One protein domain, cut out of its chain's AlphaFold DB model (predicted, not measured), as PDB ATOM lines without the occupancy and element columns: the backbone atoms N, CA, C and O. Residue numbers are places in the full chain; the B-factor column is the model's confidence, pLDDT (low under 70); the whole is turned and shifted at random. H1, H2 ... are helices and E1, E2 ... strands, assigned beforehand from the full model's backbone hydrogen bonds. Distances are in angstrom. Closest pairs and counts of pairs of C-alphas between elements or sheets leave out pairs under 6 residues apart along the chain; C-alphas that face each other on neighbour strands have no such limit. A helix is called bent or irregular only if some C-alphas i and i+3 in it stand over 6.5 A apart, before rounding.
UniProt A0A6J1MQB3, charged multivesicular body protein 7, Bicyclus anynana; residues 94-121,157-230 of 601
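What this domain is: This is residues 94 to 121 and 157 to 230 of the 601 residues of the protein "charged multivesicular body protein 7" of Bicyclus anynana (UniProt A0A6J1MQB3). The two-strand hairpin of E2 and E3 packs on one side of helix H4, which runs through the middle and is crossed on opposite sides by H1a and H2. H3 lies beside E3, and H1b folds back from H1a. The printed part has 102 residues, in the order E1 H1 H2 H3 H4 E2 E3; the sheet E2 - E3 is antiparallel and the class is mostly helix. The whole is compact, with a radius of gyration of the C-alphas of 13.0 A, and elongated, spanning 42 by 26 by 24 A.

How they stand to each other: E2, residues 212 to 215, and E3, residues 218 to 221, form a hairpin; N 213 and O 220 are within hydrogen-bond range at 3.0 A. Residues 180 to 181 pair antiparallel with residues 219 to 220 of E3. H4, residues 196 to 209, has Leu 206 closest to E2, 5.1 A between the C-alphas of Leu 206 and Ala 212. H1, residues 98 to 115, was assigned as one helix by its hydrogen bonds but is bent: C-alphas 105 and 108 are 9.1 A apart. Its arms are H1a, residues 98 to 105, and H1b, residues 108 to 115; they touch, closest at the C-alphas of Ile 103 and Trp 111, 5.5 A, and run opposite ways at a steep tilt of 35.2 degrees, only just past shallow. H1a touches H4, about perpendicular at 74 degrees, closest at the C-alphas of Leu 104 and Gly 204, 4.3 A. H2, residues 159 to 172, touches H4 with residues 162 to 167 alone, about perpendicular at 89 degrees; the C-alphas of Ala 166 and Tyr 202 are closest, 4.8 A. H3, residues 183 to 189, only just touches H4, with 3 pairs of C-alphas within 8 A, the closest being Met 187 and Phe 199, 7.5 A. H1a and H2 are apart. In H1a, H1b, H2, H3 and H4 every O i to N i+4 pair is within hydrogen-bond range.

Where its parts are: E1, residues 94 to 96, begins at C-alpha 94, (-25.751, 26.946, -7.785), and pairs with no named strand, though residues 94 to 95 pair with residues 157 to 158. H2 is 19.9 A long and H4 20.0 A, from C-alpha 196 at (-15.364, 38.143, 4.636). E3 ends at C-alpha 221, (-3.710, 26.694, 3.854).

The domain as a whole: The C-alphas of Arg 117 and Gly 176 are the two farthest apart, 41.9 A. Residues 122 to 156 are not printed, and C-alphas 121 and 157 are 17.7 A apart across the cut. Of the links that are printed whole, none is long. The mean pLDDT of the printed part is 83.1; residues 108 to 121 are under 70.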
ATOM      1  N   LEU A  94     -25.675  26.060  -8.939       87.62
ATOM      2  CA  LEU A  94     -25.751  26.946  -7.785       87.62
ATOM      3  C   LEU A  94     -25.987  26.113  -6.520       87.62
ATOM      4  O   LEU A  94     -26.848  25.235  -6.507       87.62
ATOM      5  N   SER A  95     -25.279  26.439  -5.441       86.44
ATOM      6  CA  SER A  95     -25.515  25.907  -4.092       86.44
ATOM      7  C   SER A  95     -26.033  26.993  -3.144       86.44
ATOM      8  O   SER A  95     -25.758  28.173  -3.368       86.44
ATOM      9  N   PRO A  96     -26.716  26.646  -2.036       86.38
ATOM     10  CA  PRO A  96     -26.987  27.606  -0.967       86.38
ATOM     11  C   PRO A  96     -25.664  28.090  -0.363       86.38
ATOM     12  O   PRO A  96     -24.765  27.279  -0.137       86.38
ATOM     13  N   ILE A  97     -25.550  29.384  -0.051       82.62
ATOM     14  CA  ILE A  97     -24.319  29.970   0.514       82.62
ATOM     15  C   ILE A  97     -23.834  29.265   1.794       82.62
ATOM     16  O   ILE A  97     -22.638  29.031   1.978       82.62
ATOM     17  N   THR A  98     -24.781  28.793   2.608       83.31
ATOM     18  CA  THR A  98     -24.533  28.047   3.846       83.31
ATOM     19  C   THR A  98     -23.749  26.750   3.648       83.31
ATOM     20  O   THR A  98     -23.149  26.282   4.610       83.31
ATOM     21  N   LYS A  99     -23.688  26.181   2.433       84.06
ATOM     22  CA  LYS A  99     -22.886  24.985   2.115       84.06
ATOM     23  C   LYS A  99     -21.428  25.154   2.530       84.06
ATOM     24  O   LYS A  99     -20.902  24.351   3.296       84.06
ATOM     25  N   TYR A 100     -20.773  26.197   2.025       85.88
ATOM     26  CA  TYR A 100     -19.335  26.367   2.219       85.88
ATOM     27  C   TYR A 100     -19.003  26.860   3.627       85.88
ATOM     28  O   TYR A 100     -18.050  26.364   4.218       85.88
ATOM     29  N   GLN A 101     -19.857  27.695   4.225       87.12
ATOM     30  CA  GLN A 101     -19.757  28.051   5.644       87.12
ATOM     31  C   GLN A 101     -19.914  26.818   6.557       87.12
ATOM     32  O   GLN A 101     -19.130  26.625   7.483       87.12
ATOM     33  N   GLN A 102     -20.859  25.914   6.273       83.62
ATOM     34  CA  GLN A 102     -21.016  24.673   7.044       83.62
ATOM     35  C   GLN A 102     -19.830  23.717   6.873       83.62
ATOM     36  O   GLN A 102     -19.435  23.101   7.862       83.62
ATOM     37  N   ILE A 103     -19.244  23.613   5.673       84.62
ATOM     38  CA  ILE A 103     -18.004  22.851   5.440       84.62
ATOM     39  C   ILE A 103     -16.825  23.480   6.199       84.62
ATOM     40  O   ILE A 103     -16.033  22.753   6.794       84.62
ATOM     41  N   LEU A 104     -16.718  24.811   6.211       88.69
ATOM     42  CA  LEU A 104     -15.646  25.537   6.890       88.69
ATOM     43  C   LEU A 104     -15.702  25.364   8.416       88.69
ATOM     44  O   LEU A 104     -14.675  25.117   9.038       88.69
ATOM     45  N   HIS A 105     -16.888  25.478   9.019       85.25
ATOM     46  CA  HIS A 105     -17.046  25.436  10.478       85.25
ATOM     47  C   HIS A 105     -17.219  24.022  11.056       85.25
ATOM     48  O   HIS A 105     -16.825  23.797  12.196       85.25
ATOM     49  N   ASN A 106     -17.778  23.065  10.302       81.62
ATOM     50  CA  ASN A 106     -18.040  21.691  10.778       81.62
ATOM     51  C   ASN A 106     -17.182  20.621  10.070       81.62
ATOM     52  O   ASN A 106     -17.398  19.420  10.253       81.62
ATOM     53  N   GLY A 107     -16.244  21.046   9.221       72.12
ATOM     54  CA  GLY A 107     -15.417  20.178   8.391       72.12
ATOM     55  C   GLY A 107     -16.179  19.470   7.255       72.12
ATOM     56  O   GLY A 107     -17.417  19.444   7.210       72.12
ATOM     57  N   PRO A 108     -15.447  18.810   6.338       64.06
ATOM     58  CA  PRO A 108     -16.056  18.038   5.259       64.06
ATOM     59  C   PRO A 108     -16.839  16.832   5.801       64.06
ATOM     60  O   PRO A 108     -17.814  16.409   5.193       64.06
ATOM     61  N   GLU A 109     -16.472  16.305   6.972       60.31
ATOM     62  CA  GLU A 109     -17.179  15.207   7.639       60.31
ATOM     63  C   GLU A 109     -18.520  15.623   8.270       60.31
ATOM     64  O   GLU A 109     -19.468  14.830   8.268       60.31
ATOM     65  N   GLY A 110     -18.640  16.860   8.770       53.47
ATOM     66  CA  GLY A 110     -19.926  17.438   9.164       53.47
ATOM     67  C   GLY A 110     -20.830  17.630   7.946       53.47
ATOM     68  O   GLY A 110     -21.985  17.195   7.948       53.47
ATOM     69  N   TRP A 111     -20.267  18.158   6.854       48.16
ATOM     70  CA  TRP A 111     -20.968  18.246   5.573       48.16
ATOM     71  C   TRP A 111     -21.329  16.879   4.980       48.16
ATOM     72  O   TRP A 111     -22.394  16.767   4.395       48.16
ATOM     73  N   VAL A 112     -20.545  15.811   5.153       53.41
ATOM     74  CA  VAL A 112     -20.945  14.462   4.702       53.41
ATOM     75  C   VAL A 112     -22.072  13.891   5.571       53.41
ATOM     76  O   VAL A 112     -22.992  13.281   5.032       53.41
ATOM     77  N   ARG A 113     -22.095  14.142   6.888       49.31
ATOM     78  CA  ARG A 113     -23.221  13.731   7.756       49.31
ATOM     79  C   ARG A 113     -24.518  14.516   7.484       49.31
ATOM     80  O   ARG A 113     -25.607  13.989   7.722       49.31
ATOM     81  N   TRP A 114     -24.425  15.733   6.944       43.00
ATOM     82  CA  TRP A 114     -25.572  16.539   6.493       43.00
ATOM     83  C   TRP A 114     -25.958  16.261   5.024       43.00
ATOM     84  O   TRP A 114     -27.130  16.090   4.697       43.00
ATOM     85  N   GLY A 115     -24.971  16.108   4.144       44.03
ATOM     86  CA  GLY A 115     -25.060  15.780   2.717       44.03
ATOM     87  C   GLY A 115     -25.389  14.311   2.422       44.03
ATOM     88  O   GLY A 115     -25.838  13.984   1.331       44.03
ATOM     89  N   ALA A 116     -25.310  13.425   3.418       41.41
ATOM     90  CA  ALA A 116     -26.035  12.152   3.405       41.41
ATOM     91  C   ALA A 116     -27.567  12.354   3.350       41.41
ATOM     92  O   ALA A 116     -28.301  11.414   3.055       41.41
ATOM     93  N   ARG A 117     -28.052  13.579   3.610       41.84
ATOM     94  CA  ARG A 117     -29.426  14.022   3.342       41.84
ATOM     95  C   ARG A 117     -29.490  14.790   2.010       41.84
ATOM     96  O   ARG A 117     -30.297  14.432   1.159       41.84
ATOM     97  N   LEU A 118     -28.622  15.788   1.781       41.81
ATOM     98  CA  LEU A 118     -28.501  16.491   0.483       41.81
ATOM     99  C   LEU A 118     -27.452  15.833  -0.437       41.81
ATOM    100  O   LEU A 118     -26.303  16.267  -0.520       41.81
ATOM    101  N   ALA A 119     -27.869  14.759  -1.113       42.81
ATOM    102  CA  ALA A 119     -26.992  13.806  -1.793       42.81
ATOM    103  C   ALA A 119     -26.109  14.375  -2.926       42.81
ATOM    104  O   ALA A 119     -26.587  14.981  -3.886       42.81
ATOM    105  N   PHE A 120     -24.821  14.006  -2.911       38.59
ATOM    106  CA  PHE A 120     -23.895  14.132  -4.046       38.59
ATOM    107  C   PHE A 120     -24.235  13.139  -5.189       38.59
ATOM    108  O   PHE A 120     -23.519  12.156  -5.392       38.59
ATOM    109  N   LYS A 121     -25.336  13.386  -5.922       37.56
ATOM    110  CA  LYS A 121     -25.599  13.048  -7.350       37.56
ATOM    111  C   LYS A 121     -27.098  13.243  -7.674       37.56
ATOM    112  O   LYS A 121     -27.929  12.612  -7.022       37.56
ATOM    113  N   VAL A 157     -24.124  30.353  -4.203       92.81
ATOM    114  CA  VAL A 157     -22.733  30.273  -4.670       92.81
ATOM    115  C   VAL A 157     -22.685  29.472  -5.967       92.81
ATOM    116  O   VAL A 157     -23.207  28.359  -6.020       92.81
ATOM    117  N   LEU A 158     -22.044  30.021  -6.997       95.06
ATOM    118  CA  LEU A 158     -21.829  29.358  -8.282       95.06
ATOM    119  C   LEU A 158     -20.628  28.403  -8.225       95.06
ATOM    120  O   LEU A 158     -19.482  28.849  -8.132       95.06
ATOM    121  N   GLU A 159     -20.882  27.096  -8.363       89.94
ATOM    122  CA  GLU A 159     -19.887  26.018  -8.213       89.94
ATOM    123  C   GLU A 159     -18.660  26.191  -9.122       89.94
ATOM    124  O   GLU A 159     -17.536  25.895  -8.716       89.94
ATOM    125  N   SER A 160     -18.854  26.671 -10.357       92.12
ATOM    126  CA  SER A 160     -17.744  26.891 -11.290       92.12
ATOM    127  C   SER A 160     -16.879  28.087 -10.899       92.12
ATOM    128  O   SER A 160     -15.664  28.018 -11.036       92.12
ATOM    129  N   ALA A 161     -17.486  29.171 -10.404       94.88
ATOM    130  CA  ALA A 161     -16.747  30.371 -10.022       94.88
ATOM    131  C   ALA A 161     -15.971  30.141  -8.722       94.88
ATOM    132  O   ALA A 161     -14.762  30.347  -8.714       94.88
ATOM    133  N   VAL A 162     -16.614  29.598  -7.677       94.50
ATOM    134  CA  VAL A 162     -15.934  29.305  -6.402       94.50
ATOM    135  C   VAL A 162     -14.767  28.334  -6.589       94.50
ATOM    136  O   VAL A 162     -13.721  28.522  -5.977       94.50
ATOM    137  N   LYS A 163     -14.903  27.340  -7.480       92.69
ATOM    138  CA  LYS A 163     -13.805  26.436  -7.839       92.69
ATOM    139  C   LYS A 163     -12.627  27.192  -8.453       92.69
ATOM    140  O   LYS A 163     -11.506  27.033  -7.980       92.69
ATOM    141  N   ASP A 164     -12.873  27.943  -9.525       93.44
ATOM    142  CA  ASP A 164     -11.807  28.619 -10.267       93.44
ATOM    143  C   ASP A 164     -11.101  29.647  -9.358       93.44
ATOM    144  O   ASP A 164      -9.877  29.644  -9.240       93.44
ATOM    145  N   GLN A 165     -11.888  30.449  -8.635       94.12
ATOM    146  CA  GLN A 165     -11.429  31.578  -7.821       94.12
ATOM    147  C   GLN A 165     -10.729  31.151  -6.527       94.12
ATOM    148  O   GLN A 165      -9.708  31.735  -6.177       94.12
ATOM    149  N   ALA A 166     -11.207  30.114  -5.829       93.50
ATOM    150  CA  ALA A 166     -10.528  29.621  -4.626       93.50
ATOM    151  C   ALA A 166      -9.168  28.973  -4.953       93.50
ATOM    152  O   ALA A 166      -8.232  29.062  -4.159       93.50
ATOM    153  N   ILE A 167      -9.043  28.341  -6.129       92.25
ATOM    154  CA  ILE A 167      -7.770  27.796  -6.625       92.25
ATOM    155  C   ILE A 167      -6.829  28.934  -7.048       92.25
ATOM    156  O   ILE A 167      -5.652  28.908  -6.695       92.25
ATOM    157  N   GLU A 168      -7.337  29.946  -7.755       92.38
ATOM    158  CA  GLU A 168      -6.577  31.151  -8.110       92.38
ATOM    159  C   GLU A 168      -6.053  31.878  -6.860       92.38
ATOM    160  O   GLU A 168      -4.858  32.151  -6.771       92.38
ATOM    161  N   PHE A 169      -6.900  32.071  -5.845       92.62
ATOM    162  CA  PHE A 169      -6.524  32.596  -4.531       92.62
ATOM    163  C   PHE A 169      -5.394  31.787  -3.865       92.62
ATOM    164  O   PHE A 169      -4.385  32.365  -3.468       92.62
ATOM    165  N   LEU A 170      -5.509  30.454  -3.778       91.94
ATOM    166  CA  LEU A 170      -4.495  29.610  -3.126       91.94
ATOM    167  C   LEU A 170      -3.128  29.650  -3.839       91.94
ATOM    168  O   LEU A 170      -2.076  29.579  -3.188       91.94
ATOM    169  N   ASN A 171      -3.156  29.750  -5.170       91.19
ATOM    170  CA  ASN A 171      -1.970  29.847  -6.017       91.19
ATOM    171  C   ASN A 171      -1.309  31.229  -5.922       91.19
ATOM    172  O   ASN A 171      -0.085  31.305  -5.849       91.19
ATOM    173  N   ASN A 172      -2.111  32.297  -5.884       90.88
ATOM    174  CA  ASN A 172      -1.643  33.684  -5.840       90.88
ATOM    175  C   ASN A 172      -1.336  34.185  -4.412       90.88
ATOM    176  O   ASN A 172      -0.793  35.279  -4.264       90.88
ATOM    177  N   PHE A 173      -1.663  33.413  -3.366       91.38
ATOM    178  CA  PHE A 173      -1.379  33.772  -1.972       91.38
ATOM    179  C   PHE A 173       0.132  34.031  -1.765       91.38
ATOM    180  O   PHE A 173       0.931  33.148  -2.110       91.38
ATOM    181  N   PRO A 174       0.549  35.188  -1.206       90.38
ATOM    182  CA  PRO A 174       1.944  35.632  -1.258       90.38
ATOM    183  C   PRO A 174       2.954  34.633  -0.681       90.38
ATOM    184  O   PRO A 174       2.786  34.105   0.414       90.38
ATOM    185  N   SER A 175       4.048  34.401  -1.409       82.25
ATOM    186  CA  SER A 175       5.065  33.394  -1.057       82.25
ATOM    187  C   SER A 175       5.941  33.739   0.155       82.25
ATOM    188  O   SER A 175       6.758  32.911   0.546       82.25
ATOM    189  N   GLY A 176       5.823  34.955   0.699       80.75
ATOM    190  CA  GLY A 176       6.538  35.412   1.897       80.75
ATOM    191  C   GLY A 176       5.648  35.606   3.128       80.75
ATOM    192  O   GLY A 176       6.163  35.988   4.171       80.75
ATOM    193  N   GLU A 177       4.340  35.361   3.005       87.00
ATOM    194  CA  GLU A 177       3.361  35.497   4.088       87.00
ATOM    195  C   GLU A 177       3.021  34.129   4.692       87.00
ATOM    196  O   GLU A 177       3.051  33.099   4.007       87.00
ATOM    197  N   ASP A 178       2.649  34.108   5.973       86.75
ATOM    198  CA  ASP A 178       2.287  32.867   6.655       86.75
ATOM    199  C   ASP A 178       0.991  32.275   6.081       86.75
ATOM    200  O   ASP A 178      -0.078  32.886   6.092       86.75
ATOM    201  N   ARG A 179       1.055  31.016   5.636       90.81
ATOM    202  CA  ARG A 179      -0.114  30.243   5.170       90.81
ATOM    203  C   ARG A 179      -0.971  29.692   6.322       90.81
ATOM    204  O   ARG A 179      -1.726  28.736   6.132       90.81
ATOM    205  N   ILE A 180      -0.859  30.273   7.515       91.62
ATOM    206  CA  ILE A 180      -1.613  29.895   8.710       91.62
ATOM    207  C   ILE A 180      -1.933  31.124   9.568       91.62
ATOM    208  O   ILE A 180      -1.090  31.998   9.738       91.62
ATOM    209  N   GLY A 181      -3.150  31.194  10.106       91.81
ATOM    210  CA  GLY A 181      -3.616  32.324  10.912       91.81
ATOM    211  C   GLY A 181      -5.104  32.225  11.241       91.81
ATOM    212  O   GLY A 181      -5.752  31.219  10.944       91.81
ATOM    213  N   THR A 182      -5.664  33.278  11.826       92.00
ATOM    214  CA  THR A 182      -7.119  33.505  11.836       92.00
ATOM    215  C   THR A 182      -7.640  33.849  10.433       92.00
ATOM    216  O   THR A 182      -6.867  34.127   9.510       92.00
ATOM    217  N   ILE A 183      -8.967  33.860  10.246       92.44
ATOM    218  CA  ILE A 183      -9.592  34.291   8.980       92.44
ATOM    219  C   ILE A 183      -9.173  35.733   8.652       92.44
ATOM    220  O   ILE A 183      -8.784  36.036   7.528       92.44
ATOM    221  N   GLU A 184      -9.205  36.604   9.655       89.81
ATOM    222  CA  GLU A 184      -8.889  38.026   9.590       89.81
ATOM    223  C   GLU A 184      -7.411  38.285   9.252       89.81
ATOM    224  O   GLU A 184      -7.097  39.213   8.504       89.81
ATOM    225  N   GLU A 185      -6.497  37.458   9.767       90.06
ATOM    226  CA  GLU A 185      -5.069  37.516   9.437       90.06
ATOM    227  C   GLU A 185      -4.788  37.017   8.021       90.06
ATOM    228  O   GLU A 185      -4.101  37.708   7.274       90.06
ATOM    229  N   LEU A 186      -5.375  35.890   7.599       92.19
ATOM    230  CA  LEU A 186      -5.206  35.389   6.231       92.19
ATOM    231  C   LEU A 186      -5.832  36.324   5.185       92.19
ATOM    232  O   LEU A 186      -5.268  36.487   4.103       92.19
ATOM    233  N   MET A 187      -6.954  36.984   5.499       91.38
ATOM    234  CA  MET A 187      -7.501  38.058   4.660       91.38
ATOM    235  C   MET A 187      -6.497  39.208   4.524       91.38
ATOM    236  O   MET A 187      -6.191  39.617   3.404       91.38
ATOM    237  N   ARG A 188      -5.933  39.687   5.642       89.44
ATOM    238  CA  ARG A 188      -4.934  40.769   5.666       89.44
ATOM    239  C   ARG A 188      -3.676  40.412   4.865       89.44
ATOM    240  O   ARG A 188      -3.266  41.200   4.018       89.44
ATOM    241  N   ALA A 189      -3.118  39.223   5.088       89.00
ATOM    242  CA  ALA A 189      -1.935  38.704   4.400       89.00
ATOM    243  C   ALA A 189      -2.166  38.496   2.893       89.00
ATOM    244  O   ALA A 189      -1.280  38.738   2.080       89.00
ATOM    245  N   SER A 190      -3.382  38.111   2.485       87.19
ATOM    246  CA  SER A 190      -3.723  37.941   1.067       87.19
ATOM    247  C   SER A 190      -3.775  39.244   0.257       87.19
ATOM    248  O   SER A 190      -3.931  39.185  -0.964       87.19
ATOM    249  N   GLY A 191      -3.749  40.413   0.915       80.19
ATOM    250  CA  GLY A 191      -3.890  41.733   0.284       80.19
ATOM    251  C   GLY A 191      -5.192  41.944  -0.505       80.19
ATOM    252  O   GLY A 191      -5.308  42.921  -1.241       80.19
ATOM    253  N   SER A 192      -6.155  41.023  -0.401       73.94
ATOM    254  CA  SER A 192      -7.282  40.911  -1.327       73.94
ATOM    255  C   SER A 192      -8.531  41.625  -0.809       73.94
ATOM    256  O   SER A 192      -8.954  41.418   0.325       73.94
ATOM    257  N   SER A 193      -9.184  42.414  -1.666       76.50
ATOM    258  CA  SER A 193     -10.362  43.232  -1.333       76.50
ATOM    259  C   SER A 193     -11.696  42.464  -1.299       76.50
ATOM    260  O   SER A 193     -12.760  43.060  -1.470       76.50
ATOM    261  N   PHE A 194     -11.665  41.143  -1.101       84.44
ATOM    262  CA  PHE A 194     -12.872  40.318  -1.005       84.44
ATOM    263  C   PHE A 194     -13.628  40.586   0.302       84.44
ATOM    264  O   PHE A 194     -13.028  40.878   1.337       84.44
ATOM    265  N   SER A 195     -14.953  40.422   0.291       90.38
ATOM    266  CA  SER A 195     -15.716  40.416   1.541       90.38
ATOM    267  C   SER A 195     -15.376  39.172   2.374       90.38
ATOM    268  O   SER A 195     -15.031  38.118   1.832       90.38
ATOM    269  N   ARG A 196     -15.532  39.273   3.702       92.00
ATOM    270  CA  ARG A 196     -15.364  38.143   4.636       92.00
ATOM    271  C   ARG A 196     -16.150  36.908   4.188       92.00
ATOM    272  O   ARG A 196     -15.639  35.799   4.218       92.00
ATOM    273  N   GLU A 197     -17.377  37.120   3.731       92.31
ATOM    274  CA  GLU A 197     -18.295  36.073   3.287       92.31
ATOM    275  C   GLU A 197     -17.808  35.356   2.012       92.31
ATOM    276  O   GLU A 197     -17.864  34.131   1.935       92.31
ATOM    277  N   VAL A 198     -17.259  36.094   1.038       94.12
ATOM    278  CA  VAL A 198     -16.612  35.508  -0.153       94.12
ATOM    279  C   VAL A 198     -15.371  34.706   0.250       94.12
ATOM    280  O   VAL A 198     -15.166  33.594  -0.236       94.12
ATOM    281  N   PHE A 199     -14.581  35.226   1.190       94.56
ATOM    282  CA  PHE A 199     -13.394  34.548   1.708       94.56
ATOM    283  C   PHE A 199     -13.746  33.260   2.475       94.56
ATOM    284  O   PHE A 199     -13.142  32.219   2.230       94.56
ATOM    285  N   GLU A 200     -14.775  33.274   3.327       93.81
ATOM    286  CA  GLU A 200     -15.324  32.080   3.991       93.81
ATOM    287  C   GLU A 200     -15.837  31.039   2.981       93.81
ATOM    288  O   GLU A 200     -15.640  29.837   3.171       93.81
ATOM    289  N   VAL A 201     -16.444  31.479   1.874       94.00
ATOM    290  CA  VAL A 201     -16.864  30.598   0.773       94.00
ATOM    291  C   VAL A 201     -15.655  29.969   0.059       94.00
ATOM    292  O   VAL A 201     -15.669  28.758  -0.185       94.00
ATOM    293  N   TYR A 202     -14.584  30.727  -0.206       95.00
ATOM    294  CA  TYR A 202     -13.330  30.180  -0.748       95.00
ATOM    295  C   TYR A 202     -12.666  29.194   0.224       95.00
ATOM    296  O   TYR A 202     -12.349  28.072  -0.175       95.00
ATOM    297  N   LEU A 203     -12.516  29.551   1.504       94.25
ATOM    298  CA  LEU A 203     -11.965  28.657   2.528       94.25
ATOM    299  C   LEU A 203     -12.793  27.371   2.655       94.25
ATOM    300  O   LEU A 203     -12.226  26.280   2.679       94.25
ATOM    301  N   GLY A 204     -14.124  27.468   2.668       91.31
ATOM    302  CA  GLY A 204     -15.015  26.308   2.689       91.31
ATOM    303  C   GLY A 204     -14.846  25.399   1.468       91.31
ATOM    304  O   GLY A 204     -14.907  24.175   1.600       91.31
ATOM    305  N   TYR A 205     -14.577  25.960   0.283       91.75
ATOM    306  CA  TYR A 205     -14.222  25.168  -0.897       91.75
ATOM    307  C   TYR A 205     -12.856  24.484  -0.739       91.75
ATOM    308  O   TYR A 205     -12.742  23.284  -0.999       91.75
ATOM    309  N   LEU A 206     -11.829  25.199  -0.268       92.31
ATOM    310  CA  LEU A 206     -10.497  24.629  -0.038       92.31
ATOM    311  C   LEU A 206     -10.525  23.502   1.009       92.31
ATOM    312  O   LEU A 206      -9.902  22.459   0.797       92.31
ATOM    313  N   VAL A 207     -11.309  23.658   2.081       90.31
ATOM    314  CA  VAL A 207     -11.576  22.611   3.081       90.31
ATOM    315  C   VAL A 207     -12.287  21.408   2.450       90.31
ATOM    316  O   VAL A 207     -11.891  20.269   2.699       90.31
ATOM    317  N   ALA A 208     -13.261  21.624   1.557       87.25
ATOM    318  CA  ALA A 208     -13.924  20.537   0.825       87.25
ATOM    319  C   ALA A 208     -12.962  19.712  -0.057       87.25
ATOM    320  O   ALA A 208     -13.209  18.528  -0.278       87.25
ATOM    321  N   GLN A 209     -11.885  20.322  -0.567       86.50
ATOM    322  CA  GLN A 209     -10.873  19.649  -1.397       86.50
ATOM    323  C   GLN A 209      -9.668  19.100  -0.601       86.50
ATOM    324  O   GLN A 209      -8.817  18.420  -1.177       86.50
ATOM    325  N   GLY A 210      -9.558  19.383   0.704       85.62
ATOM    326  CA  GLY A 210      -8.365  19.055   1.503       85.62
ATOM    327  C   GLY A 210      -7.137  19.927   1.187       85.62
ATOM    328  O   GLY A 210      -6.000  19.496   1.384       85.62
ATOM    329  N   MET A 211      -7.371  21.138   0.674       89.50
ATOM    330  CA  MET A 211      -6.361  22.180   0.435       89.50
ATOM    331  C   MET A 211      -6.321  23.241   1.552       89.50
ATOM    332  O   MET A 211      -5.441  24.095   1.555       89.50
ATOM    333  N   ALA A 212      -7.253  23.184   2.506       92.50
ATOM    334  CA  ALA A 212      -7.219  23.942   3.753       92.50
ATOM    335  C   ALA A 212      -7.845  23.125   4.897       92.50
ATOM    336  O   ALA A 212      -8.604  22.188   4.647       92.50
ATOM    337  N   VAL A 213      -7.532  23.472   6.146       91.81
ATOM    338  CA  VAL A 213      -8.171  22.949   7.368       91.81
ATOM    339  C   VAL A 213      -8.491  24.128   8.286       91.81
ATOM    340  O   VAL A 213      -7.684  25.050   8.395       91.81
ATOM    341  N   LYS A 214      -9.647  24.083   8.958       90.88
ATOM    342  CA  LYS A 214     -10.001  24.977  10.071       90.88
ATOM    343  C   LYS A 214     -10.188  24.156  11.348       90.88
ATOM    344  O   LYS A 214     -10.848  23.119  11.307       90.88
ATOM    345  N   GLN A 215      -9.628  24.625  12.459       89.00
ATOM    346  CA  GLN A 215      -9.747  24.027  13.791       89.00
ATOM    347  C   GLN A 215      -9.813  25.148  14.830       89.00
ATOM    348  O   GLN A 215      -8.909  25.977  14.906       89.00
ATOM    349  N   GLY A 216     -10.910  25.225  15.591       87.00
ATOM    350  CA  GLY A 216     -11.218  26.444  16.346       87.00
ATOM    351  C   GLY A 216     -11.229  27.641  15.393       87.00
ATOM    352  O   GLY A 216     -11.843  27.563  14.326       87.00
ATOM    353  N   ASP A 217     -10.497  28.701  15.724       87.19
ATOM    354  CA  ASP A 217     -10.326  29.888  14.873       87.19
ATOM    355  C   ASP A 217      -9.094  29.830  13.957       87.19
ATOM    356  O   ASP A 217      -8.939  30.674  13.076       87.19
ATOM    357  N   VAL A 218      -8.257  28.796  14.104       91.00
ATOM    358  CA  VAL A 218      -7.066  28.570  13.278       91.00
ATOM    359  C   VAL A 218      -7.466  28.030  11.915       91.00
ATOM    360  O   VAL A 218      -8.159  27.017  11.814       91.00
ATOM    361  N   VAL A 219      -6.977  28.674  10.858       94.31
ATOM    362  CA  VAL A 219      -7.079  28.233   9.467       94.31
ATOM    363  C   VAL A 219      -5.672  28.014   8.919       94.31
ATOM    364  O   VAL A 219      -4.811  28.882   9.027       94.31
ATOM    365  N   LYS A 220      -5.448  26.852   8.302       93.31
ATOM    366  CA  LYS A 220      -4.188  26.454   7.663       93.31
ATOM    367  C   LYS A 220      -4.435  26.197   6.179       93.31
ATOM    368  O   LYS A 220      -5.334  25.427   5.835       93.31
ATOM    369  N   LEU A 221      -3.660  26.840   5.310       93.75
ATOM    370  CA  LEU A 221      -3.710  26.694   3.854       93.75
ATOM    371  C   LEU A 221      -2.585  25.769   3.372       93.75
ATOM    372  O   LEU A 221      -1.488  25.759   3.929       93.75
ATOM    373  N   ALA A 222      -2.833  25.004   2.312       90.12
ATOM    374  CA  ALA A 222      -1.789  24.232   1.647       90.12
ATOM    375  C   ALA A 222      -0.812  25.126   0.859       90.12
ATOM    376  O   ALA A 222      -1.118  26.254   0.459       90.12
ATOM    377  N   GLU A 223       0.358  24.573   0.542       86.44
ATOM    378  CA  GLU A 223       1.115  25.013  -0.632       86.44
ATOM    379  C   GLU A 223       0.361  24.647  -1.928       86.44
ATOM    380  O   GLU A 223      -0.363  23.642  -1.951       86.44
ATOM    381  N   PRO A 224       0.567  25.383  -3.036       80.06
ATOM    382  CA  PRO A 224      -0.027  25.054  -4.329       80.06
ATOM    383  C   PRO A 224       0.236  23.597  -4.740       80.06
ATOM    384  O   PRO A 224       1.372  23.127  -4.743       80.06
ATOM    385  N   ASN A 225      -0.824  22.887  -5.134       77.62
ATOM    386  CA  ASN A 225      -0.816  21.471  -5.540       77.62
ATOM    387  C   ASN A 225      -0.446  20.439  -4.447       77.62
ATOM    388  O   ASN A 225      -0.370  19.248  -4.759       77.62
ATOM    389  N   LYS A 226      -0.268  20.834  -3.179       84.38
ATOM    390  CA  LYS A 226      -0.165  19.890  -2.048       84.38
ATOM    391  C   LYS A 226      -1.520  19.720  -1.352       84.38
ATOM    392  O   LYS A 226      -2.404  20.566  -1.453       84.38
ATOM    393  N   LYS A 227      -1.679  18.618  -0.613       84.69
ATOM    394  CA  LYS A 227      -2.719  18.519   0.423       84.69
ATOM    395  C   LYS A 227      -2.209  19.170   1.700       84.69
ATOM    396  O   LYS A 227      -1.020  19.072   2.001       84.69
ATOM    397  N   VAL A 228      -3.104  19.812   2.439       89.44
ATOM    398  CA  VAL A 228      -2.764  20.425   3.727       89.44
ATOM    399  C   VAL A 228      -2.519  19.345   4.790       89.44
ATOM    400  O   VAL A 228      -3.124  18.270   4.752       89.44
ATOM    401  N   THR A 229      -1.637  19.624   5.747       87.06
ATOM    402  CA  THR A 229      -1.509  18.832   6.979       87.06
ATOM    403  C   THR A 229      -2.611  19.211   7.978       87.06
ATOM    404  O   THR A 229      -3.137  20.325   7.910       87.06
ATOM    405  N   PRO A 230      -3.001  18.318   8.909       86.06
ATOM    406  CA  PRO A 230      -3.891  18.700  10.002       86.06
ATOM    407  C   PRO A 230      -3.273  19.827  10.844       86.06
ATOM    408  O   PRO A 230      -2.049  19.987  10.886       86.06
TER     409      PRO A 230